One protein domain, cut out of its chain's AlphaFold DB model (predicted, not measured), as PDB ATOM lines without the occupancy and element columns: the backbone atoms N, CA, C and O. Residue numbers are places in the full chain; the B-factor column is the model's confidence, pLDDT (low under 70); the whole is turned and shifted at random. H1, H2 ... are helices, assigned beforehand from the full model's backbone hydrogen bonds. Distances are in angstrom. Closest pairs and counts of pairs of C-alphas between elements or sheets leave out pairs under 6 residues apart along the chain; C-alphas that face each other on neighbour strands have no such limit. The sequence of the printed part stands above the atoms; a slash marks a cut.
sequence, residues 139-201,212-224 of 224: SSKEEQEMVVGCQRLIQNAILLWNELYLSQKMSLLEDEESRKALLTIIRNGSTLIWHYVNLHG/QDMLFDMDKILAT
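Overview. This is residues 139 to 201 and 212 to 224 of the 224 residues of the protein "Transposase" of Legionella gratiana (UniProt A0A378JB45). One long helix, H1, makes the longest axis; past its last residue the chain turns and folds back as the shorter helix H2, an open V-like turn, while the tiny helix H3 packs on the other side of the last part of H1. The first residues, 139 to 154, stick out free, and residues 189 to 201, with no named element, run on from H2 to a cut. The printed part has 76 residues with three named helices, H1, H2 and H3 in chain order, and no named strand; the class is all helix. It is loose, with a radius of gyration of the C-alphas of 16.6 A, and elongated, spanning 56 by 33 by 26 A.

Along the chain. H1 is residues 141 to 171, 44.4 A from first to last C-alpha, and begins with C-alpha 141 at (44.748, 107.382, -57.153). H2 is residues 176 to 188, 18.2 A long, and begins with C-alpha 176 at (10.356, 143.660, -44.436). H3 is residues 218 to 222 and ends with C-alpha 222 at (17.008, 136.192, -59.523).

Arrangement. H1 and H2 are close but not clearly touching; their closest C-alphas, those of Met 170 and Arg 179, are 6.3 A apart. They stand at a shallow tilt of 20 degrees and run opposite ways. H3 touches H1, with residues 164 to 171 of H1 alone; the closest C-alphas, those of Gln 168 and Ile 221, are 5.7 A apart. H2 and H3 are apart. In H1, H2 and H3 every O i to N i+4 pair is within hydrogen-bond range.

Size, cuts and confidence. The C-alphas farthest apart, those of Ser 139 and Asp 175, are 55.8 A from each other. The link from H1 to H2 is tight, with 4 residues. The link from H2 to H3 is across the cut, where residues 202 to 211 are not printed and C-alphas 201 and 212 are 27.2 A apart. The mean pLDDT of the printed part is 83.3; residues 139, 212 to 215 and 224 are under 70.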
ATOM      1  N   SER A 139      42.789 101.383 -54.038       65.75
ATOM      2  CA  SER A 139      44.244 101.256 -54.155       65.75
ATOM      3  C   SER A 139      44.833 102.235 -55.171       65.75
ATOM      4  O   SER A 139      45.980 102.653 -55.009       65.75
ATOM      5  N   SER A 140      44.073 102.621 -56.203       83.62
ATOM      6  CA  SER A 140      44.543 103.558 -57.224       83.62
ATOM      7  C   SER A 140      44.163 105.003 -56.899       83.62
ATOM      8  O   SER A 140      43.118 105.291 -56.320       83.62
ATOM      9  N   LYS A 141      45.014 105.947 -57.308       85.06
ATOM     10  CA  LYS A 141      44.748 107.382 -57.153       85.06
ATOM     11  C   LYS A 141      43.522 107.833 -57.962       85.06
ATOM     12  O   LYS A 141      42.764 108.670 -57.486       85.06
ATOM     13  N   GLU A 142      43.329 107.271 -59.151       86.69
ATOM     14  CA  GLU A 142      42.232 107.623 -60.063       86.69
ATOM     15  C   GLU A 142      40.863 107.272 -59.468       86.69
ATOM     16  O   GLU A 142      39.959 108.105 -59.466       86.69
ATOM     17  N   GLU A 143      40.721 106.088 -58.863       82.31
ATOM     18  CA  GLU A 143      39.490 105.698 -58.162       82.31
ATOM     19  C   GLU A 143      39.205 106.614 -56.964       82.31
ATOM     20  O   GLU A 143      38.063 107.021 -56.743       82.31
ATOM     21  N   GLN A 144      40.239 106.992 -56.201       82.62
ATOM     22  CA  GLN A 144      40.080 107.936 -55.088       82.62
ATOM     23  C   GLN A 144      39.604 109.310 -55.578       82.62
ATOM     24  O   GLN A 144      38.725 109.915 -54.959       82.62
ATOM     25  N   GLU A 145      40.162 109.806 -56.684       87.38
ATOM     26  CA  GLU A 145      39.759 111.076 -57.291       87.38
ATOM     27  C   GLU A 145      38.319 111.027 -57.810       87.38
ATOM     28  O   GLU A 145      37.562 111.969 -57.567       87.38
ATOM     29  N   MET A 146      37.912 109.920 -58.437       86.69
ATOM     30  CA  MET A 146      36.542 109.715 -58.911       86.69
ATOM     31  C   MET A 146      35.535 109.745 -57.756       86.69
ATOM     32  O   MET A 146      34.558 110.489 -57.807       86.69
ATOM     33  N   VAL A 147      35.805 109.012 -56.673       85.06
ATOM     34  CA  VAL A 147      34.936 108.964 -55.485       85.06
ATOM     35  C   VAL A 147      34.801 110.340 -54.837       85.06
ATOM     36  O   VAL A 147      33.691 110.771 -54.517       85.06
ATOM     37  N   VAL A 148      35.913 111.065 -54.682       87.25
ATOM     38  CA  VAL A 148      35.899 112.443 -54.169       87.25
ATOM     39  C   VAL A 148      35.138 113.376 -55.118       87.25
ATOM     40  O   VAL A 148      34.440 114.281 -54.659       87.25
ATOM     41  N   GLY A 149      35.246 113.165 -56.432       89.25
ATOM     42  CA  GLY A 149      34.484 113.885 -57.449       89.25
ATOM     43  C   GLY A 149      32.976 113.694 -57.287       89.25
ATOM     44  O   GLY A 149      32.255 114.677 -57.120       89.25
ATOM     45  N   CYS A 150      32.510 112.443 -57.249       88.56
ATOM     46  CA  CYS A 150      31.096 112.104 -57.059       88.56
ATOM     47  C   CYS A 150      30.552 112.641 -55.728       88.56
ATOM     48  O   CYS A 150      29.485 113.248 -55.683       88.56
ATOM     49  N   GLN A 151      31.319 112.494 -54.648       88.81
ATOM     50  CA  GLN A 151      30.968 113.040 -53.339       88.81
ATOM     51  C   GLN A 151      30.763 114.558 -53.387       88.81
ATOM     52  O   GLN A 151      29.773 115.067 -52.862       88.81
ATOM     53  N   ARG A 152      31.694 115.291 -54.013       90.06
ATOM     54  CA  ARG A 152      31.589 116.748 -54.172       90.06
ATOM     55  C   ARG A 152      30.381 117.137 -55.012       90.06
ATOM     56  O   ARG A 152      29.734 118.126 -54.688       90.06
ATOM     57  N   LEU A 153      30.076 116.372 -56.060       92.50
ATOM     58  CA  LEU A 153      28.911 116.614 -56.905       92.50
ATOM     59  C   LEU A 153      27.612 116.520 -56.093       92.50
ATOM     60  O   LEU A 153      26.837 117.471 -56.090       92.50
ATOM     61  N   ILE A 154      27.425 115.434 -55.336       90.06
ATOM     62  CA  ILE A 154      26.248 115.239 -54.470       90.06
ATOM     63  C   ILE A 154      26.163 116.349 -53.415       90.06
ATOM     64  O   ILE A 154      25.103 116.938 -53.202       90.06
ATOM     65  N   GLN A 155      27.290 116.680 -52.776       91.06
ATOM     66  CA  GLN A 155      27.347 117.737 -51.768       91.06
ATOM     67  C   GLN A 155      26.919 119.095 -52.338       91.06
ATOM     68  O   GLN A 155      26.142 119.812 -51.707       91.06
ATOM     69  N   ASN A 156      27.412 119.440 -53.530       92.19
ATOM     70  CA  ASN A 156      27.071 120.685 -54.210       92.19
ATOM     71  C   ASN A 156      25.614 120.704 -54.681       92.19
ATOM     72  O   ASN A 156      24.988 121.753 -54.600       92.19
ATOM     73  N   ALA A 157      25.061 119.572 -55.128       92.19
ATOM     74  CA  ALA A 157      23.658 119.473 -55.530       92.19
ATOM     75  C   ALA A 157      22.706 119.748 -54.353       92.19
ATOM     76  O   ALA A 157      21.793 120.560 -54.466       92.19
ATOM     77  N   ILE A 158      22.968 119.147 -53.189       91.19
ATOM     78  CA  ILE A 158      22.182 119.400 -51.970       91.19
ATOM     79  C   ILE A 158      22.369 120.843 -51.482       91.19
ATOM     80  O   ILE A 158      21.414 121.479 -51.040       91.19
ATOM     81  N   LEU A 159      23.590 121.385 -51.561       91.25
ATOM     82  CA  LEU A 159      23.838 122.781 -51.198       91.25
ATOM     83  C   LEU A 159      23.073 123.738 -52.119       91.25
ATOM     84  O   LEU A 159      22.449 124.670 -51.630       91.25
ATOM     85  N   LEU A 160      23.079 123.483 -53.429       90.88
ATOM     86  CA  LEU A 160      22.311 124.257 -54.398       90.88
ATOM     87  C   LEU A 160      20.816 124.215 -54.067       90.88
ATOM     88  O   LEU A 160      20.178 125.261 -54.024       90.88
ATOM     89  N   TRP A 161      20.282 123.033 -53.753       90.75
ATOM     90  CA  TRP A 161      18.898 122.878 -53.310       90.75
ATOM     91  C   TRP A 161      18.572 123.742 -52.082       90.75
ATOM     92  O   TRP A 161      17.564 124.447 -52.067       90.75
ATOM     93  N   ASN A 162      19.444 123.736 -51.068       91.12
ATOM     94  CA  ASN A 162      19.286 124.569 -49.871       91.12
ATOM     95  C   ASN A 162      19.256 126.064 -50.189       91.12
ATOM     96  O   ASN A 162      18.408 126.786 -49.665       91.12
ATOM     97  N   GLU A 163      20.187 126.531 -51.022       89.75
ATOM     98  CA  GLU A 163      20.272 127.943 -51.396       89.75
ATOM     99  C   GLU A 163      19.042 128.374 -52.205       89.75
ATOM    100  O   GLU A 163      18.467 129.424 -51.921       89.75
ATOM    101  N   LEU A 164      18.582 127.549 -53.152       89.56
ATOM    102  CA  LEU A 164      17.368 127.821 -53.930       89.56
ATOM    103  C   LEU A 164      16.124 127.866 -53.038       89.56
ATOM    104  O   LEU A 164      15.344 128.814 -53.122       89.56
ATOM    105  N   TYR A 165      15.981 126.909 -52.118       88.81
ATOM    106  CA  TYR A 165      14.868 126.873 -51.172       88.81
ATOM    107  C   TYR A 165      14.820 128.105 -50.270       88.81
ATOM    108  O   TYR A 165      13.769 128.727 -50.112       88.81
ATOM    109  N   LEU A 166      15.959 128.491 -49.692       88.38
ATOM    110  CA  LEU A 166      16.035 129.685 -48.853       88.38
ATOM    111  C   LEU A 166      15.787 130.962 -49.661       88.38
ATOM    112  O   LEU A 166      15.110 131.863 -49.167       88.38
ATOM    113  N   SER A 167      16.274 131.024 -50.901       88.38
ATOM    114  CA  SER A 167      16.060 132.169 -51.789       88.38
ATOM    115  C   SER A 167      14.593 132.318 -52.183       88.38
ATOM    116  O   SER A 167      14.048 133.414 -52.093       88.38
ATOM    117  N   GLN A 168      13.907 131.220 -52.516       87.69
ATOM    118  CA  GLN A 168      12.470 131.249 -52.795       87.69
ATOM    119  C   GLN A 168      11.658 131.614 -51.548       87.69
ATOM    120  O   GLN A 168      10.715 132.395 -51.615       87.69
ATOM    121  N   LYS A 169      12.028 131.093 -50.371       87.06
ATOM    122  CA  LYS A 169      11.386 131.498 -49.113       87.06
ATOM    123  C   LYS A 169      11.565 132.988 -48.835       87.06
ATOM    124  O   LYS A 169      10.638 133.596 -48.321       87.06
ATOM    125  N   MET A 170      12.713 133.571 -49.183       85.62
ATOM    126  CA  MET A 170      12.922 135.017 -49.084       85.62
ATOM    127  C   MET A 170      12.078 135.806 -50.089       85.62
ATOM    128  O   MET A 170      11.530 136.830 -49.697       85.62
ATOM    129  N   SER A 171      11.944 135.346 -51.337       84.88
ATOM    130  CA  SER A 171      11.165 136.059 -52.363       84.88
ATOM    131  C   SER A 171       9.653 136.028 -52.110       84.88
ATOM    132  O   SER A 171       8.936 136.919 -52.555       84.88
ATOM    133  N   LEU A 172       9.164 135.032 -51.365       85.44
ATOM    134  CA  LEU A 172       7.759 134.919 -50.957       85.44
ATOM    135  C   LEU A 172       7.406 135.742 -49.704       85.44
ATOM    136  O   LEU A 172       6.229 135.839 -49.361       85.44
ATOM    137  N   LEU A 173       8.390 136.296 -48.986       86.12
ATOM    138  CA  LEU A 173       8.140 137.136 -47.812       86.12
ATOM    139  C   LEU A 173       7.902 138.587 -48.240       86.12
ATOM    140  O   LEU A 173       8.834 139.283 -48.635       86.12
ATOM    141  N   GLU A 174       6.661 139.051 -48.105       80.69
ATOM    142  CA  GLU A 174       6.273 140.438 -48.414       80.69
ATOM    143  C   GLU A 174       6.617 141.424 -47.279       80.69
ATOM    144  O   GLU A 174       6.797 142.617 -47.518       80.69
ATOM    145  N   ASP A 175       6.741 140.933 -46.042       88.69
ATOM    146  CA  ASP A 175       7.052 141.746 -44.865       88.69
ATOM    147  C   ASP A 175       8.566 141.975 -44.686       88.69
ATOM    148  O   ASP A 175       9.365 141.039 -44.573       88.69
ATOM    149  N   GLU A 176       8.958 143.247 -44.592       84.44
ATOM    150  CA  GLU A 176      10.356 143.660 -44.436       84.44
ATOM    151  C   GLU A 176      10.973 143.233 -43.098       84.44
ATOM    152  O   GLU A 176      12.178 142.975 -43.018       84.44
ATOM    153  N   GLU A 177      10.177 143.146 -42.031       87.81
ATOM    154  CA  GLU A 177      10.680 142.738 -40.719       87.81
ATOM    155  C   GLU A 177      11.036 141.243 -40.713       87.81
ATOM    156  O   GLU A 177      12.153 140.855 -40.348       87.81
ATOM    157  N   SER A 178      10.139 140.413 -41.245       85.69
ATOM    158  CA  SER A 178      10.323 138.973 -41.437       85.69
ATOM    159  C   SER A 178      11.482 138.657 -42.384       85.69
ATOM    160  O   SER A 178      12.295 137.767 -42.110       85.69
ATOM    161  N   ARG A 179      11.626 139.425 -43.471       85.88
ATOM    162  CA  ARG A 179      12.739 139.284 -44.417       85.88
ATOM    163  C   ARG A 179      14.086 139.588 -43.760       85.88
ATOM    164  O   ARG A 179      15.039 138.816 -43.903       85.88
ATOM    165  N   LYS A 180      14.177 140.668 -42.973       87.00
ATOM    166  CA  LYS A 180      15.389 141.007 -42.201       87.00
ATOM    167  C   LYS A 180      15.716 139.962 -41.137       87.00
ATOM    168  O   LYS A 180      16.897 139.649 -40.936       87.00
ATOM    169  N   ALA A 181      14.705 139.403 -40.473       87.94
ATOM    170  CA  ALA A 181      14.891 138.325 -39.509       87.94
ATOM    171  C   ALA A 181      15.480 137.073 -40.182       87.94
ATOM    172  O   ALA A 181      16.506 136.557 -39.725       87.94
ATOM    173  N   LEU A 182      14.914 136.644 -41.316       86.00
ATOM    174  CA  LEU A 182      15.407 135.492 -42.075       86.00
ATOM    175  C   LEU A 182      16.832 135.717 -42.608       86.00
ATOM    176  O   LEU A 182      17.696 134.858 -42.426       86.00
ATOM    177  N   LEU A 183      17.128 136.897 -43.163       86.75
ATOM    178  CA  LEU A 183      18.484 137.268 -43.594       86.75
ATOM    179  C   LEU A 183      19.495 137.206 -42.445       86.75
ATOM    180  O   LEU A 183      20.629 136.751 -42.621       86.75
ATOM    181  N   THR A 184      19.092 137.630 -41.249       86.88
ATOM    182  CA  THR A 184      19.943 137.564 -40.058       86.88
ATOM    183  C   THR A 184      20.234 136.116 -39.667       86.88
ATOM    184  O   THR A 184      21.384 135.789 -39.353       86.88
ATOM    185  N   ILE A 185      19.233 135.233 -39.741       85.94
ATOM    186  CA  ILE A 185      19.392 133.794 -39.498       85.94
ATOM    187  C   ILE A 185      20.343 133.181 -40.530       85.94
ATOM    188  O   ILE A 185      21.305 132.526 -40.135       85.94
ATOM    189  N   ILE A 186      20.150 133.445 -41.826       85.81
ATOM    190  CA  ILE A 186      20.996 132.906 -42.905       85.81
ATOM    191  C   ILE A 186      22.446 133.395 -42.758       85.81
ATOM    192  O   ILE A 186      23.385 132.597 -42.797       85.81
ATOM    193  N   ARG A 187      22.656 134.692 -42.490       82.81
ATOM    194  CA  ARG A 187      23.995 135.284 -42.294       82.81
ATOM    195  C   ARG A 187      24.738 134.675 -41.101       82.81
ATOM    196  O   ARG A 187      25.975 134.546 -41.097       82.81
ATOM    197  N   ASN A 188      23.999 134.335 -40.050       79.88
ATOM    198  CA  ASN A 188      24.564 133.784 -38.826       79.88
ATOM    199  C   ASN A 188      24.708 132.258 -38.873       79.88
ATOM    200  O   ASN A 188      25.661 131.738 -38.288       79.88
ATOM    201  N   GLY A 189      23.837 131.579 -39.613       78.75
ATOM    202  CA  GLY A 189      23.815 130.140 -39.817       78.75
ATOM    203  C   GLY A 189      24.753 129.641 -40.919       78.75
ATOM    204  O   GLY A 189      25.689 130.316 -41.369       78.75
ATOM    205  N   SER A 190      24.521 128.391 -41.311       79.38
ATOM    206  CA  SER A 190      25.174 127.736 -42.438       79.38
ATOM    207  C   SER A 190      24.125 126.978 -43.235       79.38
ATOM    208  O   SER A 190      23.288 126.303 -42.650       79.38
ATOM    209  N   THR A 191      24.217 127.059 -44.557       82.56
ATOM    210  CA  THR A 191      23.382 126.328 -45.519       82.56
ATOM    211  C   THR A 191      23.885 124.905 -45.784       82.56
ATOM    212  O   THR A 191      23.298 124.153 -46.554       82.56
ATOM    213  N   LEU A 192      24.952 124.486 -45.090       84.06
ATOM    214  CA  LEU A 192      25.490 123.124 -45.102       84.06
ATOM    215  C   LEU A 192      24.657 122.204 -44.192       84.06
ATOM    216  O   LEU A 192      25.164 121.654 -43.213       84.06
ATOM    217  N   ILE A 193      23.366 122.073 -44.488       84.62
ATOM    218  CA  ILE A 193      22.415 121.246 -43.742       84.62
ATOM    219  C   ILE A 193      21.992 120.084 -44.640       84.62
ATOM    220  O   ILE A 193      21.657 120.292 -45.797       84.62
ATOM    221  N   TRP A 194      22.007 118.859 -44.114       88.75
ATOM    222  CA  TRP A 194      21.641 117.661 -44.883       88.75
ATOM    223  C   TRP A 194      20.776 116.668 -44.101       88.75
ATOM    224  O   TRP A 194      20.393 115.644 -44.644       88.75
ATOM    225  N   HIS A 195      20.455 116.946 -42.831       85.19
ATOM    226  CA  HIS A 195      19.710 116.014 -41.972       85.19
ATOM    227  C   HIS A 195      18.286 115.718 -42.472       85.19
ATOM    228  O   HIS A 195      17.708 114.715 -42.072       85.19
ATOM    229  N   TYR A 196      17.726 116.584 -43.320       85.19
ATOM    230  CA  TYR A 196      16.421 116.389 -43.952       85.19
ATOM    231  C   TYR A 196      16.505 115.576 -45.258       85.19
ATOM    232  O   TYR A 196      15.474 115.194 -45.800       85.19
ATOM    233  N   VAL A 197      17.712 115.328 -45.782       85.69
ATOM    234  CA  VAL A 197      17.926 114.529 -46.992       85.69
ATOM    235  C   VAL A 197      18.112 113.080 -46.583       85.69
ATOM    236  O   VAL A 197      19.012 112.757 -45.804       85.69
ATOM    237  N   ASN A 198      17.293 112.195 -47.146       84.31
ATOM    238  CA  ASN A 198      17.524 110.776 -46.987       84.31
ATOM    239  C   ASN A 198      18.688 110.335 -47.888       84.31
ATOM    240  O   ASN A 198      18.537 110.238 -49.100       84.31
ATOM    241  N   LEU A 199      19.857 110.106 -47.285       82.38
ATOM    242  CA  LEU A 199      21.055 109.604 -47.971       82.38
ATOM    243  C   LEU A 199      21.136 108.066 -47.959       82.38
ATOM    244  O   LEU A 199      22.103 107.492 -48.471       82.38
ATOM    245  N   HIS A 200      20.160 107.387 -47.347       76.12
ATOM    246  CA  HIS A 200      20.174 105.942 -47.121       76.12
ATOM    247  C   HIS A 200      18.845 105.286 -47.505       76.12
ATOM    248  O   HIS A 200      17.778 105.860 -47.342       76.12
ATOM    249  N   GLY A 201      18.897 104.027 -47.926       74.50
ATOM    250  CA  GLY A 201      17.699 103.247 -48.235       74.50
ATOM    251  C   GLY A 201      17.444 103.120 -49.729       74.50
ATOM    252  O   GLY A 201      18.373 103.188 -50.533       74.50
ATOM    253  N   GLN A 212       6.175 120.532 -65.061       51.44
ATOM    254  CA  GLN A 212       5.372 121.451 -64.244       51.44
ATOM    255  C   GLN A 212       5.774 121.483 -62.757       51.44
ATOM    256  O   GLN A 212       5.406 122.432 -62.065       51.44
ATOM    257  N   ASP A 213       6.603 120.544 -62.290       55.03
ATOM    258  CA  ASP A 213       7.182 120.500 -60.939       55.03
ATOM    259  C   ASP A 213       8.542 121.217 -60.857       55.03
ATOM    260  O   ASP A 213       9.443 120.827 -60.105       55.03
ATOM    261  N   MET A 214       8.724 122.306 -61.611       56.84
ATOM    262  CA  MET A 214       9.809 123.253 -61.341       56.84
ATOM    263  C   MET A 214       9.613 123.816 -59.926       56.84
ATOM    264  O   MET A 214       8.934 124.818 -59.717       56.84
ATOM    265  N   LEU A 215      10.215 123.149 -58.935       67.00
ATOM    266  CA  LEU A 215      10.058 123.444 -57.507       67.00
ATOM    267  C   LEU A 215      10.442 124.890 -57.146       67.00
ATOM    268  O   LEU A 215      10.002 125.399 -56.115       67.00
ATOM    269  N   PHE A 216      11.220 125.563 -58.002       77.50
ATOM    270  CA  PHE A 216      11.709 126.922 -57.799       77.50
ATOM    271  C   PHE A 216      11.326 127.868 -58.943       77.50
ATOM    272  O   PHE A 216      11.635 127.626 -60.108       77.50
ATOM    273  N   ASP A 217      10.732 129.003 -58.577       81.69
ATOM    274  CA  ASP A 217      10.491 130.144 -59.466       81.69
ATOM    275  C   ASP A 217      11.799 130.939 -59.634       81.69
ATOM    276  O   ASP A 217      12.155 131.782 -58.803       81.69
ATOM    277  N   MET A 218      12.559 130.605 -60.682       82.12
ATOM    278  CA  MET A 218      13.889 131.175 -60.922       82.12
ATOM    279  C   MET A 218      13.845 132.671 -61.241       82.12
ATOM    280  O   MET A 218      14.752 133.397 -60.830       82.12
ATOM    281  N   ASP A 219      12.789 133.146 -61.905       80.75
ATOM    282  CA  ASP A 219      12.634 134.562 -62.242       80.75
ATOM    283  C   ASP A 219      12.463 135.407 -60.974       80.75
ATOM    284  O   ASP A 219      13.120 136.438 -60.817       80.75
ATOM    285  N   LYS A 220      11.659 134.938 -60.008       77.62
ATOM    286  CA  LYS A 220      11.523 135.618 -58.707       77.62
ATOM    287  C   LYS A 220      12.783 135.549 -57.857       77.62
ATOM    288  O   LYS A 220      13.109 136.520 -57.177       77.62
ATOM    289  N   ILE A 221      13.489 134.418 -57.869       80.12
ATOM    290  CA  ILE A 221      14.728 134.255 -57.096       80.12
ATOM    291  C   ILE A 221      15.815 135.210 -57.601       80.12
ATOM    292  O   ILE A 221      16.483 135.847 -56.792       80.12
ATOM    293  N   LEU A 222      15.981 135.336 -58.920       78.44
ATOM    294  CA  LEU A 222      17.008 136.192 -59.523       78.44
ATOM    295  C   LEU A 222      16.676 137.692 -59.460       78.44
ATOM    296  O   LEU A 222      17.573 138.515 -59.625       78.44
ATOM    297  N   ALA A 223      15.409 138.046 -59.232       71.25
ATOM    298  CA  ALA A 223      14.959 139.430 -59.090       71.25
ATOM    299  C   ALA A 223      15.153 140.019 -57.675       71.25
ATOM    300  O   ALA A 223      14.928 141.218 -57.493       71.25
ATOM    301  N   THR A 224      15.531 139.194 -56.687       56.59
ATOM    302  CA  THR A 224      15.713 139.581 -55.270       56.59
ATOM    303  C   THR A 224      17.152 140.007 -54.978       56.59
ATOM    304  O   THR A 224      17.335 140.982 -54.211       56.59
TER     305      THR A 224